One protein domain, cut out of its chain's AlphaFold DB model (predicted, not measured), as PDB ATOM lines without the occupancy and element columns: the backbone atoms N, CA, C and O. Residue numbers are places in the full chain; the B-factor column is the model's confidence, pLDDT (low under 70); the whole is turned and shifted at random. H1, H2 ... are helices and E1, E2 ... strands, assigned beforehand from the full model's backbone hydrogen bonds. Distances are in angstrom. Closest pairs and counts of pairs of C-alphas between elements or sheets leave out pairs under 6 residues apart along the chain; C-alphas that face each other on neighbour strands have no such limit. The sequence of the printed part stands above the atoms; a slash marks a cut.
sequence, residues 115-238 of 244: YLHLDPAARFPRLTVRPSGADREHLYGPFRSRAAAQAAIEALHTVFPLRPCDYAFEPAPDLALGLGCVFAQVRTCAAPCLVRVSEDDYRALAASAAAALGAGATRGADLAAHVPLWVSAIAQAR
ATOM      1  N   TYR A 115     -17.330 -53.870 -46.479       92.25
ATOM      2  CA  TYR A 115     -17.463 -53.394 -45.112       92.25
ATOM      3  C   TYR A 115     -16.859 -52.002 -45.004       92.25
ATOM      4  O   TYR A 115     -15.969 -51.637 -45.780       92.25
ATOM      5  N   LEU A 116     -17.348 -51.234 -44.043       93.50
ATOM      6  CA  LEU A 116     -16.641 -50.067 -43.545       93.50
ATOM      7  C   LEU A 116     -15.542 -50.544 -42.609       93.50
ATOM      8  O   LEU A 116     -15.737 -51.502 -41.875       93.50
ATOM      9  N   HIS A 117     -14.404 -49.879 -42.634       93.81
ATOM     10  CA  HIS A 117     -13.279 -50.151 -41.761       93.81
ATOM     11  C   HIS A 117     -12.842 -48.848 -41.112       93.81
ATOM     12  O   HIS A 117     -12.635 -47.856 -41.823       93.81
ATOM     13  N   LEU A 118     -12.710 -48.869 -39.788       93.25
ATOM     14  CA  LEU A 118     -12.232 -47.750 -38.984       93.25
ATOM     15  C   LEU A 118     -11.084 -48.241 -38.108       93.25
ATOM     16  O   LEU A 118     -11.321 -48.909 -37.111       93.25
ATOM     17  N   ASP A 119      -9.860 -47.921 -38.504       91.25
ATOM     18  CA  ASP A 119      -8.651 -48.384 -37.825       91.25
ATOM     19  C   ASP A 119      -8.383 -47.561 -36.549       91.25
ATOM     20  O   ASP A 119      -8.080 -46.370 -36.676       91.25
ATOM     21  N   PRO A 120      -8.475 -48.144 -35.339       87.94
ATOM     22  CA  PRO A 120      -8.195 -47.424 -34.101       87.94
ATOM     23  C   PRO A 120      -6.696 -47.217 -33.840       87.94
ATOM     24  O   PRO A 120      -6.350 -46.390 -33.000       87.94
ATOM     25  N   ALA A 121      -5.805 -47.945 -34.527       89.69
ATOM     26  CA  ALA A 121      -4.360 -47.782 -34.377       89.69
ATOM     27  C   ALA A 121      -3.838 -46.541 -35.119       89.69
ATOM     28  O   ALA A 121      -2.764 -46.023 -34.804       89.69
ATOM     29  N   ALA A 122      -4.597 -46.035 -36.094       91.25
ATOM     30  CA  ALA A 122      -4.260 -44.810 -36.802       91.25
ATOM     31  C   ALA A 122      -4.334 -43.588 -35.868       91.25
ATOM     32  O   ALA A 122      -5.308 -43.410 -35.143       91.25
ATOM     33  N   ARG A 123      -3.344 -42.686 -35.960       92.31
ATOM     34  CA  ARG A 123      -3.288 -41.420 -35.194       92.31
ATOM     35  C   ARG A 123      -4.567 -40.585 -35.332       92.31
ATOM     36  O   ARG A 123      -5.112 -40.094 -34.353       92.31
ATOM     37  N   PHE A 124      -5.063 -40.475 -36.566       94.62
ATOM     38  CA  PHE A 124      -6.347 -39.862 -36.898       94.62
ATOM     39  C   PHE A 124      -7.175 -40.859 -37.724       94.62
ATOM     40  O   PHE A 124      -7.070 -40.850 -38.958       94.62
ATOM     41  N   PRO A 125      -7.975 -41.731 -37.076       94.75
ATOM     42  CA  PRO A 125      -8.787 -42.735 -37.758       94.75
ATOM     43  C   PRO A 125      -9.724 -42.144 -38.817       94.75
ATOM     44  O   PRO A 125     -10.270 -41.046 -38.663       94.75
ATOM     45  N   ARG A 126      -9.932 -42.899 -39.899       94.56
ATOM     46  CA  ARG A 126     -10.847 -42.564 -41.001       94.56
ATOM     47  C   ARG A 126     -11.663 -43.774 -41.420       94.56
ATOM     48  O   ARG A 126     -11.196 -44.907 -41.320       94.56
ATOM     49  N   LEU A 127     -12.844 -43.519 -41.971       94.81
ATOM     50  CA  LEU A 127     -13.673 -44.563 -42.561       94.81
ATOM     51  C   LEU A 127     -13.163 -44.930 -43.959       94.81
ATOM     52  O   LEU A 127     -12.924 -44.071 -44.809       94.81
ATOM     53  N   THR A 128     -13.009 -46.228 -44.209       94.06
ATOM     54  CA  THR A 128     -12.604 -46.772 -45.514       94.06
ATOM     55  C   THR A 128     -13.482 -47.943 -45.919       94.06
ATOM     56  O   THR A 128     -14.033 -48.629 -45.069       94.06
ATOM     57  N   VAL A 129     -13.612 -48.205 -47.223       93.75
ATOM     58  CA  VAL A 129     -14.338 -49.388 -47.710       93.75
ATOM     59  C   VAL A 129     -13.364 -50.530 -47.990       93.75
ATOM     60  O   VAL A 129     -12.525 -50.417 -48.895       93.75
ATOM     61  N   ARG A 130     -13.523 -51.647 -47.272       90.69
ATOM     62  CA  ARG A 130     -12.710 -52.868 -47.393       90.69
ATOM     63  C   ARG A 130     -13.544 -54.073 -47.868       90.69
ATOM     64  O   ARG A 130     -14.734 -54.160 -47.566       90.69
ATOM     65  N   PRO A 131     -12.961 -55.000 -48.649       84.06
ATOM     66  CA  PRO A 131     -13.622 -56.249 -49.024       84.06
ATOM     67  C   PRO A 131     -13.663 -57.241 -47.850       84.06
ATOM     68  O   PRO A 131     -12.868 -57.143 -46.922       84.06
ATOM     69  N   SER A 132     -14.532 -58.252 -47.936       69.94
ATOM     70  CA  SER A 132     -14.732 -59.285 -46.902       69.94
ATOM     71  C   SER A 132     -13.507 -60.129 -46.517       69.94
ATOM     72  O   SER A 132     -13.615 -60.928 -45.593       69.94
ATOM     73  N   GLY A 133     -12.408 -60.048 -47.273       64.94
ATOM     74  CA  GLY A 133     -11.182 -60.825 -47.053       64.94
ATOM     75  C   GLY A 133     -10.058 -60.068 -46.341       64.94
ATOM     76  O   GLY A 133      -8.978 -60.628 -46.211       64.94
ATOM     77  N   ALA A 134     -10.279 -58.813 -45.942       63.31
ATOM     78  CA  ALA A 134      -9.373 -58.106 -45.038       63.31
ATOM     79  C   ALA A 134      -9.525 -58.646 -43.603       63.31
ATOM     80  O   ALA A 134     -10.535 -59.294 -43.306       63.31
ATOM     81  N   ASP A 135      -8.548 -58.374 -42.731       66.88
ATOM     82  CA  ASP A 135      -8.656 -58.686 -41.303       66.88
ATOM     83  C   ASP A 135     -10.006 -58.223 -40.754       66.88
ATOM     84  O   ASP A 135     -10.503 -57.144 -41.083       66.88
ATOM     85  N   ARG A 136     -10.652 -59.109 -39.989       67.88
ATOM     86  CA  ARG A 136     -12.064 -58.960 -39.596       67.88
ATOM     87  C   ARG A 136     -12.258 -57.978 -38.443       67.88
ATOM     88  O   ARG A 136     -13.396 -57.725 -38.052       67.88
ATOM     89  N   GLU A 137     -11.167 -57.460 -37.900       81.56
ATOM     90  CA  GLU A 137     -11.174 -56.481 -36.827       81.56
ATOM     91  C   GLU A 137     -11.622 -55.121 -37.362       81.56
ATOM     92  O   GLU A 137     -11.308 -54.729 -38.485       81.56
ATOM     93  N   HIS A 138     -12.429 -54.417 -36.567       87.88
ATOM     94  CA  HIS A 138     -12.917 -53.072 -36.884       87.88
ATOM     95  C   HIS A 138     -13.634 -52.938 -38.242       87.88
ATOM     96  O   HIS A 138     -13.650 -51.860 -38.846       87.88
ATOM     97  N   LEU A 139     -14.244 -54.029 -38.721       90.94
ATOM     98  CA  LEU A 139     -15.127 -54.041 -39.884       90.94
ATOM     99  C   LEU A 139     -16.593 -53.900 -39.462       90.94
ATOM    100  O   LEU A 139     -17.094 -54.666 -38.643       90.94
ATOM    101  N   TYR A 140     -17.305 -52.975 -40.100       89.50
ATOM    102  CA  TYR A 140     -18.710 -52.674 -39.837       89.50
ATOM    103  C   TYR A 140     -19.532 -52.848 -41.114       89.50
ATOM    104  O   TYR A 140     -19.162 -52.365 -42.188       89.50
ATOM    105  N   GLY A 141     -20.649 -53.563 -41.024       82.81
ATOM    106  CA  GLY A 141     -21.477 -53.925 -42.179       82.81
ATOM    107  C   GLY A 141     -21.812 -55.413 -42.206       82.81
ATOM    108  O   GLY A 141     -21.371 -56.168 -41.341       82.81
ATOM    109  N   PRO A 142     -22.638 -55.849 -43.167       88.06
ATOM    110  CA  PRO A 142     -22.214 -55.914 -44.571       88.06
ATOM    111  C   PRO A 142     -22.986 -54.985 -45.523       88.06
ATOM    112  O   PRO A 142     -24.204 -54.845 -45.437       88.06
ATOM    113  N   PHE A 143     -22.294 -54.426 -46.519       89.44
ATOM    114  CA  PHE A 143     -22.891 -53.600 -47.573       89.44
ATOM    115  C   PHE A 143     -22.979 -54.352 -48.904       89.44
ATOM    116  O   PHE A 143     -22.053 -55.057 -49.315       89.44
ATOM    117  N   ARG A 144     -24.090 -54.138 -49.625       83.69
ATOM    118  CA  ARG A 144     -24.382 -54.787 -50.921       83.69
ATOM    119  C   ARG A 144     -23.392 -54.437 -52.037       83.69
ATOM    120  O   ARG A 144     -23.289 -55.167 -53.020       83.69
ATOM    121  N   SER A 145     -22.731 -53.286 -51.941       88.44
ATOM    122  CA  SER A 145     -21.787 -52.790 -52.943       88.44
ATOM    123  C   SER A 145     -20.880 -51.705 -52.362       88.44
ATOM    124  O   SER A 145     -21.227 -51.063 -51.371       88.44
ATOM    125  N   ARG A 146     -19.743 -51.451 -53.028       90.62
ATOM    126  CA  ARG A 146     -18.831 -50.344 -52.687       90.62
ATOM    127  C   ARG A 146     -19.526 -48.983 -52.722       90.62
ATOM    128  O   ARG A 146     -19.300 -48.187 -51.827       90.62
ATOM    129  N   ALA A 147     -20.416 -48.756 -53.688       91.31
ATOM    130  CA  ALA A 147     -21.201 -47.524 -53.769       91.31
ATOM    131  C   ALA A 147     -22.150 -47.351 -52.570       91.31
ATOM    132  O   ALA A 147     -22.253 -46.261 -52.024       91.31
ATOM    133  N   ALA A 148     -22.801 -48.430 -52.115       90.94
ATOM    134  CA  ALA A 148     -23.660 -48.370 -50.932       90.94
ATOM    135  C   ALA A 148     -22.860 -48.091 -49.650       90.94
ATOM    136  O   ALA A 148     -23.317 -47.331 -48.804       90.94
ATOM    137  N   ALA A 149     -21.667 -48.677 -49.524       93.50
ATOM    138  CA  ALA A 149     -20.758 -48.378 -48.421       93.50
ATOM    139  C   ALA A 149     -20.254 -46.928 -48.474       93.50
ATOM    140  O   ALA A 149     -20.218 -46.258 -47.451       93.50
ATOM    141  N   GLN A 150     -19.929 -46.414 -49.662       92.94
ATOM    142  CA  GLN A 150     -19.483 -45.032 -49.833       92.94
ATOM    143  C   GLN A 150     -20.575 -44.022 -49.450       92.94
ATOM    144  O   GLN A 150     -20.304 -43.103 -48.686       92.94
ATOM    145  N   ALA A 151     -21.817 -44.248 -49.886       90.69
ATOM    146  CA  ALA A 151     -22.955 -43.423 -49.479       90.69
ATOM    147  C   ALA A 151     -23.178 -43.450 -47.954       90.69
ATOM    148  O   ALA A 151     -23.552 -42.445 -47.357       90.69
ATOM    149  N   ALA A 152     -22.912 -44.588 -47.302       90.69
ATOM    150  CA  ALA A 152     -22.962 -44.677 -45.846       90.69
ATOM    151  C   ALA A 152     -21.841 -43.866 -45.175       90.69
ATOM    152  O   ALA A 152     -22.113 -43.184 -44.196       90.69
ATOM    153  N   ILE A 153     -20.612 -43.884 -45.710       92.25
ATOM    154  CA  ILE A 153     -19.512 -43.024 -45.233       92.25
ATOM    155  C   ILE A 153     -19.894 -41.546 -45.345       92.25
ATOM    156  O   ILE A 153     -19.707 -40.793 -44.396       92.25
ATOM    157  N   GLU A 154     -20.447 -41.134 -46.485       89.00
ATOM    158  CA  GLU A 154     -20.877 -39.750 -46.713       89.00
ATOM    159  C   GLU A 154     -21.935 -39.310 -45.698       89.00
ATOM    160  O   GLU A 154     -21.816 -38.233 -45.118       89.00
ATOM    161  N   ALA A 155     -22.920 -40.167 -45.414       85.56
ATOM    162  CA  ALA A 155     -23.904 -39.912 -44.368       85.56
ATOM    163  C   ALA A 155     -23.260 -39.858 -42.973       85.56
ATOM    164  O   ALA A 155     -23.557 -38.953 -42.196       85.56
ATOM    165  N   LEU A 156     -22.347 -40.778 -42.655       86.50
ATOM    166  CA  LEU A 156     -21.658 -40.812 -41.363       86.50
ATOM    167  C   LEU A 156     -20.822 -39.558 -41.117       86.50
ATOM    168  O   LEU A 156     -20.815 -39.084 -39.989       86.50
ATOM    169  N   HIS A 157     -20.197 -38.972 -42.142       87.69
ATOM    170  CA  HIS A 157     -19.451 -37.714 -41.997       87.69
ATOM    171  C   HIS A 157     -20.319 -36.520 -41.575       87.69
ATOM    172  O   HIS A 157     -19.797 -35.541 -41.044       87.69
ATOM    173  N   THR A 158     -21.639 -36.582 -41.774       81.81
ATOM    174  CA  THR A 158     -22.555 -35.536 -41.282       81.81
ATOM    175  C   THR A 158     -22.806 -35.621 -39.776       81.81
ATOM    176  O   THR A 158     -23.199 -34.629 -39.168       81.81
ATOM    177  N   VAL A 159     -22.568 -36.791 -39.176       83.88
ATOM    178  CA  VAL A 159     -22.809 -37.069 -37.751       83.88
ATOM    179  C   VAL A 159     -21.490 -37.114 -36.980       83.88
ATOM    180  O   VAL A 159     -21.356 -36.510 -35.919       83.88
ATOM    181  N   PHE A 160     -20.499 -37.803 -37.540       89.25
ATOM    182  CA  PHE A 160     -19.155 -37.951 -37.005       89.25
ATOM    183  C   PHE A 160     -18.182 -37.244 -37.949       89.25
ATOM    184  O   PHE A 160     -17.880 -37.800 -39.009       89.25
ATOM    185  N   PRO A 161     -17.668 -36.050 -37.602       90.69
ATOM    186  CA  PRO A 161     -16.796 -35.268 -38.474       90.69
ATOM    187  C   PRO A 161     -15.367 -35.841 -38.517       90.69
ATOM    188  O   PRO A 161     -14.384 -35.187 -38.168       90.69
ATOM    189  N   LEU A 162     -15.251 -37.098 -38.937       93.31
ATOM    190  CA  LEU A 162     -13.996 -37.784 -39.201       93.31
ATOM    191  C   LEU A 162     -13.406 -37.300 -40.526       93.31
ATOM    192  O   LEU A 162     -14.105 -36.866 -41.441       93.31
ATOM    193  N   ARG A 163     -12.087 -37.395 -40.645       94.00
ATOM    194  CA  ARG A 163     -11.371 -37.002 -41.851       94.00
ATOM    195  C   ARG A 163     -11.733 -37.931 -43.024       94.00
ATOM    196  O   ARG A 163     -11.638 -39.155 -42.892       94.00
ATOM    197  N   PRO A 164     -12.045 -37.382 -44.208       92.94
ATOM    198  CA  PRO A 164     -12.199 -38.180 -45.423       92.94
ATOM    199  C   PRO A 164     -10.864 -38.410 -46.152       92.94
ATOM    200  O   PRO A 164     -10.749 -39.358 -46.930       92.94
ATOM    201  N   CYS A 165      -9.859 -37.559 -45.909       92.69
ATOM    202  CA  CYS A 165      -8.589 -37.563 -46.632       92.69
ATOM    203  C   CYS A 165      -7.771 -38.844 -46.412       92.69
ATOM    204  O   CYS A 165      -7.677 -39.387 -45.303       92.69
ATOM    205  N   ASP A 166      -7.141 -39.314 -47.484       91.12
ATOM    206  CA  ASP A 166      -6.333 -40.532 -47.533       91.12
ATOM    207  C   ASP A 166      -4.819 -40.289 -47.449       91.12
ATOM    208  O   ASP A 166      -4.077 -41.247 -47.250       91.12
ATOM    209  N   TYR A 167      -4.366 -39.036 -47.512       89.25
ATOM    210  CA  TYR A 167      -2.961 -38.668 -47.343       89.25
ATOM    211  C   TYR A 167      -2.533 -38.585 -45.867       89.25
ATOM    212  O   TYR A 167      -3.345 -38.368 -44.960       89.25
ATOM    213  N   ALA A 168      -1.237 -38.766 -45.616       89.69
ATOM    214  CA  ALA A 168      -0.619 -38.499 -44.318       89.69
ATOM    215  C   ALA A 168      -0.323 -36.999 -44.166       89.69
ATOM    216  O   ALA A 168      -0.073 -36.313 -45.155       89.69
ATOM    217  N   PHE A 169      -0.370 -36.488 -42.940       91.56
ATOM    218  CA  PHE A 169      -0.065 -35.094 -42.625       91.56
ATOM    219  C   PHE A 169       0.477 -34.993 -41.202       91.56
ATOM    220  O   PHE A 169       0.109 -35.801 -40.347       91.56
ATOM    221  N   GLU A 170       1.271 -33.956 -40.953       93.69
ATOM    222  CA  GLU A 170       1.547 -33.479 -39.602       93.69
ATOM    223  C   GLU A 170       0.620 -32.296 -39.290       93.69
ATOM    224  O   GLU A 170       0.503 -31.393 -40.124       93.69
ATOM    225  N   PRO A 171      -0.101 -32.311 -38.153       92.44
ATOM    226  CA  PRO A 171      -0.962 -31.204 -37.757       92.44
ATOM    227  C   PRO A 171      -0.183 -29.893 -37.623       92.44
ATOM    228  O   PRO A 171       0.759 -29.813 -36.838       92.44
ATOM    229  N   ALA A 172      -0.609 -28.861 -38.347       91.44
ATOM    230  CA  ALA A 172      -0.057 -27.516 -38.235       91.44
ATOM    231  C   ALA A 172      -1.160 -26.474 -38.509       91.44
ATOM    232  O   ALA A 172      -1.951 -26.670 -39.437       91.44
ATOM    233  N   PRO A 173      -1.255 -25.376 -37.734       88.75
ATOM    234  CA  PRO A 173      -2.301 -24.364 -37.929       88.75
ATOM    235  C   PRO A 173      -2.263 -23.694 -39.312       88.75
ATOM    236  O   PRO A 173      -3.295 -23.284 -39.835       88.75
ATOM    237  N   ASP A 174      -1.076 -23.609 -39.910       89.69
ATOM    238  CA  ASP A 174      -0.767 -22.984 -41.196       89.69
ATOM    239  C   ASP A 174      -0.685 -23.991 -42.359       89.69
ATOM    240  O   ASP A 174      -0.254 -23.650 -43.463       89.69
ATOM    241  N   LEU A 175      -1.131 -25.239 -42.156       89.50
ATOM    242  CA  LEU A 175      -1.098 -26.259 -43.200       89.50
ATOM    243  C   LEU A 175      -1.965 -25.849 -44.405       89.50
ATOM    244  O   LEU A 175      -3.196 -25.932 -44.368       89.50
ATOM    245  N   ALA A 176      -1.314 -25.515 -45.523       85.31
ATOM    246  CA  ALA A 176      -1.964 -25.035 -46.747       85.31
ATOM    247  C   ALA A 176      -3.088 -25.960 -47.260       85.31
ATOM    248  O   ALA A 176      -4.164 -25.493 -47.637       85.31
ATOM    249  N   LEU A 177      -2.876 -27.284 -47.212       83.50
ATOM    250  CA  LEU A 177      -3.880 -28.284 -47.610       83.50
ATOM    251  C   LEU A 177      -5.144 -28.248 -46.737       83.50
ATOM    252  O   LEU A 177      -6.229 -28.589 -47.208       83.50
ATOM    253  N   GLY A 178      -5.010 -27.861 -45.468       82.12
ATOM    254  CA  GLY A 178      -6.126 -27.727 -44.540       82.12
ATOM    255  C   GLY A 178      -6.906 -26.431 -44.750       82.12
ATOM    256  O   GLY A 178      -8.137 -26.458 -44.724       82.12
ATOM    257  N   LEU A 179      -6.216 -25.314 -45.003       85.75
ATOM    258  CA  LEU A 179      -6.833 -23.986 -45.144       85.75
ATOM    259  C   LEU A 179      -7.807 -23.910 -46.334       85.75
ATOM    260  O   LEU A 179      -8.892 -23.342 -46.213       85.75
ATOM    261  N   GLY A 180      -7.466 -24.558 -47.454       87.19
ATOM    262  CA  GLY A 180      -8.335 -24.676 -48.634       87.19
ATOM    263  C   GLY A 180      -9.319 -25.853 -48.602       87.19
ATOM    264  O   GLY A 180      -9.962 -26.148 -49.609       87.19
ATOM    265  N   CYS A 181      -9.421 -26.590 -47.490       90.69
ATOM    266  CA  CYS A 181     -10.197 -27.824 -47.444       90.69
ATOM    267  C   CYS A 181     -11.702 -27.557 -47.307       90.69
ATOM    268  O   CYS A 181     -12.181 -27.138 -46.252       90.69
ATOM    269  N   VAL A 182     -12.474 -27.934 -48.331       90.31
ATOM    270  CA  VAL A 182     -13.943 -27.823 -48.323       90.31
ATOM    271  C   VAL A 182     -14.564 -28.536 -47.117       90.31
ATOM    272  O   VAL A 182     -15.442 -27.975 -46.473       90.31
ATOM    273  N   PHE A 183     -14.084 -29.728 -46.739       89.69
ATOM    274  CA  PHE A 183     -14.617 -30.475 -45.586       89.69
ATOM    275  C   PHE A 183     -14.421 -29.744 -44.251       89.69
ATOM    276  O   PHE A 183     -15.278 -29.822 -43.372       89.69
ATOM    277  N   ALA A 184     -13.311 -29.014 -44.103       88.19
ATOM    278  CA  ALA A 184     -13.053 -28.187 -42.927       88.19
ATOM    279  C   ALA A 184     -13.912 -26.911 -42.929       88.19
ATOM    280  O   ALA A 184     -14.322 -26.448 -41.864       88.19
ATOM    281  N   GLN A 185     -14.200 -26.353 -44.109       86.62
ATOM    282  CA  GLN A 185     -15.045 -25.167 -44.278       86.62
ATOM    283  C   GLN A 185     -16.526 -25.473 -44.014       86.62
ATOM    284  O   GLN A 185     -17.181 -24.748 -43.271       86.62
ATOM    285  N   VAL A 186     -17.043 -26.583 -44.553       85.31
ATOM    286  CA  VAL A 186     -18.438 -27.025 -44.349       85.31
ATOM    287  C   VAL A 186     -18.630 -27.868 -43.081       85.31
ATOM    288  O   VAL A 186     -19.740 -28.304 -42.792       85.31
ATOM    289  N   ARG A 187     -17.551 -28.080 -42.316       83.19
ATOM    290  CA  ARG A 187     -17.508 -28.744 -40.999       83.19
ATOM    291  C   ARG A 187     -18.014 -30.180 -40.953       83.19
ATOM    292  O   ARG A 187     -18.468 -30.659 -39.921       83.19
ATOM    293  N   THR A 188     -17.858 -30.894 -42.057       86.62
ATOM    294  CA  THR A 188     -18.016 -32.355 -42.112       86.62
ATOM    295  C   THR A 188     -16.739 -33.091 -41.694       86.62
ATOM    296  O   THR A 188     -16.690 -34.314 -41.698       86.62
ATOM    297  N   CYS A 189     -15.696 -32.347 -41.315       91.12
ATOM    298  CA  CYS A 189     -14.456 -32.838 -40.731       91.12
ATOM    299  C   CYS A 189     -14.052 -31.921 -39.567       91.12
ATOM    300  O   CYS A 189     -14.084 -30.698 -39.708       91.12
ATOM    301  N   ALA A 190     -13.607 -32.500 -38.449       90.56
ATOM    302  CA  ALA A 190     -13.090 -31.773 -37.286       90.56
ATOM    303  C   ALA A 190     -11.726 -31.105 -37.558       90.56
ATOM    304  O   ALA A 190     -11.199 -30.397 -36.710       90.56
ATOM    305  N   ALA A 191     -11.167 -31.328 -38.753       92.88
ATOM    306  CA  ALA A 191      -9.916 -30.766 -39.250       92.88
ATOM    307  C   ALA A 191      -8.731 -30.932 -38.273       92.88
ATOM    308  O   ALA A 191      -8.092 -29.942 -37.907       92.88
ATOM    309  N   PRO A 192      -8.378 -32.181 -37.901       93.44
ATOM    310  CA  PRO A 192      -7.190 -32.449 -37.084       93.44
ATOM    311  C   PRO A 192      -5.896 -31.943 -37.733       93.44
ATOM    312  O   PRO A 192      -4.951 -31.599 -37.039       93.44
ATOM    313  N   CYS A 193      -5.858 -31.845 -39.066       93.62
ATOM    314  CA  CYS A 193      -4.717 -31.318 -39.808       93.62
ATOM    315  C   CYS A 193      -4.417 -29.836 -39.528       93.62
ATOM    316  O   CYS A 193      -3.272 -29.430 -39.676       93.62
ATOM    317  N   LEU A 194      -5.417 -29.063 -39.092       92.44
ATOM    318  CA  LEU A 194      -5.297 -27.650 -38.711       92.44
ATOM    319  C   LEU A 194      -5.210 -27.452 -37.190       92.44
ATOM    320  O   LEU A 194      -5.423 -26.343 -36.709       92.44
ATOM    321  N   VAL A 195      -4.977 -28.519 -36.416       91.69
ATOM    322  CA  VAL A 195      -4.919 -28.466 -34.940       91.69
ATOM    323  C   VAL A 195      -6.216 -27.907 -34.317       91.69
ATOM    324  O   VAL A 195      -6.218 -27.347 -33.226       91.69
ATOM    325  N   ARG A 196      -7.364 -28.062 -34.996       89.44
ATOM    326  CA  ARG A 196      -8.675 -27.613 -34.477       89.44
ATOM    327  C   ARG A 196      -9.266 -28.544 -33.416       89.44
ATOM    328  O   ARG A 196     -10.251 -28.198 -32.774       89.44
ATOM    329  N   VAL A 197      -8.690 -29.730 -33.269       88.75
ATOM    330  CA  VAL A 197      -9.082 -30.768 -32.318       88.75
ATOM    331  C   VAL A 197      -7.815 -31.463 -31.833       88.75
ATOM    332  O   VAL A 197      -6.877 -31.652 -32.615       88.75
ATOM    333  N   SER A 198      -7.777 -31.821 -30.550       91.31
ATOM    334  CA  SER A 198      -6.673 -32.595 -29.989       91.31
ATOM    335  C   SER A 198      -6.673 -34.027 -30.542       91.31
ATOM    336  O   SER A 198      -7.682 -34.529 -31.045       91.31
ATOM    337  N   GLU A 199      -5.530 -34.706 -30.466       92.81
ATOM    338  CA  GLU A 199      -5.452 -36.107 -30.879       92.81
ATOM    339  C   GLU A 199      -6.365 -37.001 -30.026       92.81
ATOM    340  O   GLU A 199      -7.084 -37.840 -30.573       92.81
ATOM    341  N   ASP A 200      -6.401 -36.772 -28.713       92.62
ATOM    342  CA  ASP A 200      -7.217 -37.545 -27.777       92.62
ATOM    343  C   ASP A 200      -8.717 -37.353 -28.033       92.62
ATOM    344  O   ASP A 200      -9.458 -38.334 -28.127       92.62
ATOM    345  N   ASP A 201      -9.166 -36.114 -28.254       90.94
ATOM    346  CA  ASP A 201     -10.570 -35.825 -28.571       90.94
ATOM    347  C   ASP A 201     -10.980 -36.429 -29.917       90.94
ATOM    348  O   ASP A 201     -12.089 -36.956 -30.067       90.94
ATOM    349  N   TYR A 202     -10.084 -36.392 -30.907       93.06
ATOM    350  CA  TYR A 202     -10.337 -37.004 -32.204       93.06
ATOM    351  C   TYR A 202     -10.412 -38.536 -32.102       93.06
ATOM    352  O   TYR A 202     -11.272 -39.163 -32.729       93.06
ATOM    353  N   ARG A 203      -9.552 -39.160 -31.288       93.56
ATOM    354  CA  ARG A 203      -9.611 -40.603 -31.006       93.56
ATOM    355  C   ARG A 203     -10.890 -40.976 -30.259       93.56
ATOM    356  O   ARG A 203     -11.520 -41.968 -30.621       93.56
ATOM    357  N   ALA A 204     -11.329 -40.170 -29.292       91.12
ATOM    358  CA  ALA A 204     -12.605 -40.365 -28.602       91.12
ATOM    359  C   ALA A 204     -13.802 -40.249 -29.564       91.12
ATOM    360  O   ALA A 204     -14.731 -41.060 -29.512       91.12
ATOM    361  N   LEU A 205     -13.760 -39.301 -30.506       90.38
ATOM    362  CA  LEU A 205     -14.743 -39.198 -31.587       90.38
ATOM    363  C   LEU A 205     -14.766 -40.460 -32.461       90.38
ATOM    364  O   LEU A 205     -15.838 -41.011 -32.717       90.38
ATOM    365  N   ALA A 206     -13.602 -40.947 -32.891       93.12
ATOM    366  CA  ALA A 206     -13.502 -42.176 -33.675       93.12
ATOM    367  C   ALA A 206     -14.011 -43.405 -32.903       93.12
ATOM    368  O   ALA A 206     -14.735 -44.226 -33.465       93.12
ATOM    369  N   ALA A 207     -13.698 -43.510 -31.610       92.00
ATOM    370  CA  ALA A 207     -14.200 -44.572 -30.744       92.00
ATOM    371  C   ALA A 207     -15.730 -44.522 -30.611       92.00
ATOM    372  O   ALA A 207     -16.391 -45.559 -30.634       92.00
ATOM    373  N   SER A 208     -16.309 -43.324 -30.549       89.81
ATOM    374  CA  SER A 208     -17.760 -43.172 -30.467       89.81
ATOM    375  C   SER A 208     -18.452 -43.532 -31.789       89.81
ATOM    376  O   SER A 208     -19.484 -44.204 -31.786       89.81
ATOM    377  N   ALA A 209     -17.837 -43.196 -32.929       90.06
ATOM    378  CA  ALA A 209     -18.282 -43.662 -34.242       90.06
ATOM    379  C   ALA A 209     -18.202 -45.196 -34.364       90.06
ATOM    380  O   ALA A 209     -19.132 -45.825 -34.866       90.06
ATOM    381  N   ALA A 210     -17.122 -45.813 -33.870       90.44
ATOM    382  CA  ALA A 210     -16.972 -47.267 -33.806       90.44
ATOM    383  C   ALA A 210     -18.062 -47.921 -32.942       90.44
ATOM    384  O   ALA A 210     -18.674 -48.901 -33.366       90.44
ATOM    385  N   ALA A 211     -18.342 -47.361 -31.762       88.50
ATOM    386  CA  ALA A 211     -19.399 -47.840 -30.877       88.50
ATOM    387  C   ALA A 211     -20.773 -47.762 -31.556       88.50
ATOM    388  O   ALA A 211     -21.498 -48.754 -31.577       88.50
ATOM    389  N   ALA A 212     -21.088 -46.633 -32.198       85.75
ATOM    390  CA  ALA A 212     -22.334 -46.450 -32.934       85.75
ATOM    391  C   ALA A 212     -22.484 -47.442 -34.101       85.75
ATOM    392  O   ALA A 212     -23.551 -48.011 -34.305       85.75
ATOM    393  N   LEU A 213     -21.407 -47.691 -34.852       86.19
ATOM    394  CA  LEU A 213     -21.398 -48.664 -35.949       86.19
ATOM    395  C   LEU A 213     -21.474 -50.120 -35.465       86.19
ATOM    396  O   LEU A 213     -21.973 -50.982 -36.190       86.19
ATOM    397  N   GLY A 214     -20.955 -50.406 -34.269       83.12
ATOM    398  CA  GLY A 214     -21.008 -51.722 -33.632       83.12
ATOM    399  C   GLY A 214     -22.336 -52.010 -32.926       83.12
ATOM    400  O   GLY A 214     -22.710 -53.175 -32.776       83.12
ATOM    401  N   ALA A 215     -23.074 -50.971 -32.533       72.50
ATOM    402  CA  ALA A 215     -24.327 -51.048 -31.789       72.50
ATOM    403  C   ALA A 215     -25.532 -51.473 -32.655       72.50
ATOM    404  O   ALA A 215     -26.576 -50.839 -32.634       72.50
ATOM    405  N   GLY A 216     -25.439 -52.578 -33.402       66.00
ATOM    406  CA  GLY A 216     -26.590 -53.213 -34.062       66.00
ATOM    407  C   GLY A 216     -27.535 -52.247 -34.806       66.00
ATOM    408  O   GLY A 216     -27.101 -51.346 -35.514       66.00
ATOM    409  N   ALA A 217     -28.850 -52.449 -34.692       58.28
ATOM    410  CA  ALA A 217     -29.853 -51.611 -35.354       58.28
ATOM    411  C   ALA A 217     -30.128 -50.299 -34.588       58.28
ATOM    412  O   ALA A 217     -31.256 -50.063 -34.155       58.28
ATOM    413  N   THR A 218     -29.125 -49.435 -34.430       57.50
ATOM    414  CA  THR A 218     -29.335 -48.037 -34.015       57.50
ATOM    415  C   THR A 218     -30.078 -47.275 -35.110       57.50
ATOM    416  O   THR A 218     -29.655 -47.271 -36.272       57.50
ATOM    417  N   ARG A 219     -31.192 -46.614 -34.771       56.94
ATOM    418  CA  ARG A 219     -31.862 -45.695 -35.705       56.94
ATOM    419  C   ARG A 219     -31.014 -44.432 -35.853       56.94
ATOM    420  O   ARG A 219     -30.230 -44.097 -34.974       56.94
ATOM    421  N   GLY A 220     -31.220 -43.675 -36.933       57.25
ATOM    422  CA  GLY A 220     -30.494 -42.415 -37.156       57.25
ATOM    423  C   GLY A 220     -30.611 -41.408 -36.000       57.25
ATOM    424  O   GLY A 220     -29.661 -40.682 -35.737       57.25
ATOM    425  N   ALA A 221     -31.730 -41.415 -35.268       57.22
ATOM    426  CA  ALA A 221     -31.928 -40.591 -34.072       57.22
ATOM    427  C   ALA A 221     -31.047 -41.022 -32.880       57.22
ATOM    428  O   ALA A 221     -30.635 -40.178 -32.091       57.22
ATOM    429  N   ASP A 222     -30.703 -42.310 -32.788       62.94
ATOM    430  CA  ASP A 222     -29.902 -42.877 -31.695       62.94
ATOM    431  C   ASP A 222     -28.397 -42.621 -31.899       62.94
ATOM    432  O   ASP A 222     -27.602 -42.702 -30.961       62.94
ATOM    433  N   LEU A 223     -27.983 -42.270 -33.125       64.44
ATOM    434  CA  LEU A 223     -26.589 -41.946 -33.438       64.44
ATOM    435  C   LEU A 223     -26.129 -40.660 -32.745       64.44
ATOM    436  O   LEU A 223     -24.970 -40.576 -32.353       64.44
ATOM    437  N   ALA A 224     -27.028 -39.695 -32.531       64.00
ATOM    438  CA  ALA A 224     -26.708 -38.451 -31.828       64.00
ATOM    439  C   ALA A 224     -26.268 -38.694 -30.372       64.00
ATOM    440  O   ALA A 224     -25.425 -37.962 -29.864       64.00
ATOM    441  N   ALA A 225     -26.770 -39.754 -29.726       68.50
ATOM    442  CA  ALA A 225     -26.359 -40.136 -28.373       68.50
ATOM    443  C   ALA A 225     -24.898 -40.611 -28.299       68.50
ATOM    444  O   ALA A 225     -24.305 -40.632 -27.224       68.50
ATOM    445  N   HIS A 226     -24.316 -40.980 -29.442       70.00
ATOM    446  CA  HIS A 226     -22.932 -41.421 -29.562       70.00
ATOM    447  C   HIS A 226     -22.006 -40.287 -30.020       70.00
ATOM    448  O   HIS A 226     -20.829 -40.519 -30.260       70.00
ATOM    449  N   VAL A 227     -22.500 -39.063 -30.198       71.00
ATOM    450  CA  VAL A 227     -21.667 -37.938 -30.635       71.00
ATOM    451  C   VAL A 227     -21.104 -37.224 -29.400       71.00
ATOM    452  O   VAL A 227     -21.885 -36.826 -28.535       71.00
ATOM    453  N   PRO A 228     -19.773 -37.028 -29.285       69.12
ATOM    454  CA  PRO A 228     -19.199 -36.254 -28.188       69.12
ATOM    455  C   PRO A 228     -19.797 -34.846 -28.110       69.12
ATOM    456  O   PRO A 228     -20.022 -34.202 -29.134       69.12
ATOM    457  N   LEU A 229     -19.987 -34.325 -26.895       66.00
ATOM    458  CA  LEU A 229     -20.649 -33.029 -26.678       66.00
ATOM    459  C   LEU A 229     -19.966 -31.862 -27.416       66.00
ATOM    460  O   LEU A 229     -20.640 -30.958 -27.911       66.00
ATOM    461  N   TRP A 230     -18.638 -31.894 -27.558       66.62
ATOM    462  CA  TRP A 230     -17.892 -30.864 -28.292       66.62
ATOM    463  C   TRP A 230     -18.196 -30.862 -29.800       66.62
ATOM    464  O   TRP A 230     -18.127 -29.818 -30.448       66.62
ATOM    465  N   VAL A 231     -18.609 -31.996 -30.372       62.47
ATOM    466  CA  VAL A 231     -19.040 -32.069 -31.776       62.47
ATOM    467  C   VAL A 231     -20.404 -31.409 -31.964       62.47
ATOM    468  O   VAL A 231     -20.622 -30.741 -32.973       62.47
ATOM    469  N   SER A 232     -21.309 -31.501 -30.984       59.00
ATOM    470  CA  SER A 232     -22.560 -30.729 -31.007       59.00
ATOM    471  C   SER A 232     -22.292 -29.220 -31.008       59.00
ATOM    472  O   SER A 232     -22.995 -28.481 -31.699       59.00
ATOM    473  N   ALA A 233     -21.234 -28.764 -30.328       53.53
ATOM    474  CA  ALA A 233     -20.791 -27.373 -30.401       53.53
ATOM    475  C   ALA A 233     -20.304 -26.996 -31.818       53.53
ATOM    476  O   ALA A 233     -20.665 -25.933 -32.314       53.53
ATOM    477  N   ILE A 234     -19.594 -27.882 -32.529       54.84
ATOM    478  CA  ILE A 234     -19.223 -27.684 -33.950       54.84
ATOM    479  C   ILE A 234     -20.453 -27.617 -34.867       54.84
ATOM    480  O   ILE A 234     -20.501 -26.785 -35.782       54.84
ATOM    481  N   ALA A 235     -21.447 -28.473 -34.621       52.75
ATOM    482  CA  ALA A 235     -22.692 -28.519 -35.385       52.75
ATOM    483  C   ALA A 235     -23.536 -27.243 -35.199       52.75
ATOM    484  O   ALA A 235     -24.134 -26.751 -36.158       52.75
ATOM    485  N   GLN A 236     -23.547 -26.682 -33.984       51.66
ATOM    486  CA  GLN A 236     -24.223 -25.420 -33.668       51.66
ATOM    487  C   GLN A 236     -23.421 -24.177 -34.048       51.66
ATOM    488  O   GLN A 236     -24.010 -23.120 -34.250       51.66
ATOM    489  N   ALA A 237     -22.105 -24.285 -34.217       50.94
ATOM    490  CA  ALA A 237     -21.246 -23.147 -34.504       50.94
ATOM    491  C   ALA A 237     -21.473 -22.530 -35.893       50.94
ATOM    492  O   ALA A 237     -20.535 -21.933 -36.404       50.94
ATOM    493  N   ARG A 238     -22.592 -22.745 -36.615       40.28
ATOM    494  CA  ARG A 238     -22.828 -22.171 -37.964       40.28
ATOM    495  C   ARG A 238     -22.507 -20.679 -37.925       40.28
ATOM    496  O   ARG A 238     -23.234 -19.888 -37.343       40.28
TER     497      ARG A 238
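AT A GLANCE: This is residues 115 to 238 of the 244 residues of an uncharacterized protein of Acidobacteria bacterium (UniProt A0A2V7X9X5). A small antiparallel sheet, E2 E1 E3, makes one end of the domain, with helices H1 and H4 packed on it; the other end is mostly loops, residues 158 to 198, with the short helices H2 and H3. H4 runs from the loops back to the sheet, and the last stretch, residues 215 to 238 with H5 and H6, folds back alongside H4. The 124 printed residues hold three named strands followed by six named helices, E1 E2 E3 H1 H2 H3 H4 H5 H6, of the mixed class. The whole is compact, with a radius of gyration of the C-alphas of 14.2 A and spans of 40 by 29 by 25 A.

IN THESE COORDINATES: E1, residues 115 to 118, begins at C-alpha 115 (-17.463, -53.394, -45.112). E2 is residues 127 to 131, 13.4 A long, and E3 is residues 139 to 143, 10.9 A. H1, residues 146 to 157, is 16.6 A long. H2 is residues 176 to 179 and H3 residues 182 to 185. H4, residues 199 to 214, is the longest helix at 22.2 A and begins at C-alpha 199 (-5.452, -36.107, -30.879). H5 is residues 222 to 226. H6, residues 229 to 236, measures 10.9 A and ends at C-alpha 236 (-24.223, -25.420, -33.668).

HOW THE PARTS SIT: The hairpin E1 and E2 is antiparallel at 138 degrees, with N 115 and O 130 2.8 A apart. E1 and E3 are antiparallel at 154 degrees, with N 116 and O 140 2.8 A apart. The arrangement is two layers, a sheet with H1 and H4 on one face. H1 has a height over the sheet of 8.1 A; its closest C-alpha to E2 is that of Ala 149, 6.5 A from that of Val 129. H4 has a height over the sheet of 10.3 A and runs along the strands, at 18 degrees to E1 on the local plane; the C-alphas of Tyr 140 and Leu 213, the closest of E3 and H4, are 6.2 A apart. H1 and H4 are only just apart, 8.4 A at their closest C-alphas. H4 touches H5 with residues 208 to 212 alone, closest at the C-alphas of Ser 208 and His 226, 5.5 A. H6 is near H4, with 5 pairs of C-alphas within 10 A. H2 and H3 are close but not clearly touching, 7.1 A between the C-alphas of Gly 178 and Ala 184. In H1, H4 and H6 every O i to N i+4 pair is within hydrogen-bond range; H5 has 0 of 1, but 2 of 2 O i to N i+3 pairs, and H2 and H3 are too short for an i+4 pair.

THE WHOLE: The C-alphas of Gly 133 and Arg 238, the two farthest apart, are 41.4 A apart. The printed part has no cut. The links H1 to H2, 18 residues, and H3 to H4, 13 residues, are long. In this predicted model the mean pLDDT of the printed part is 83.3; residues 132 to 136, 216 to 225 and 228 to 238 are under 70.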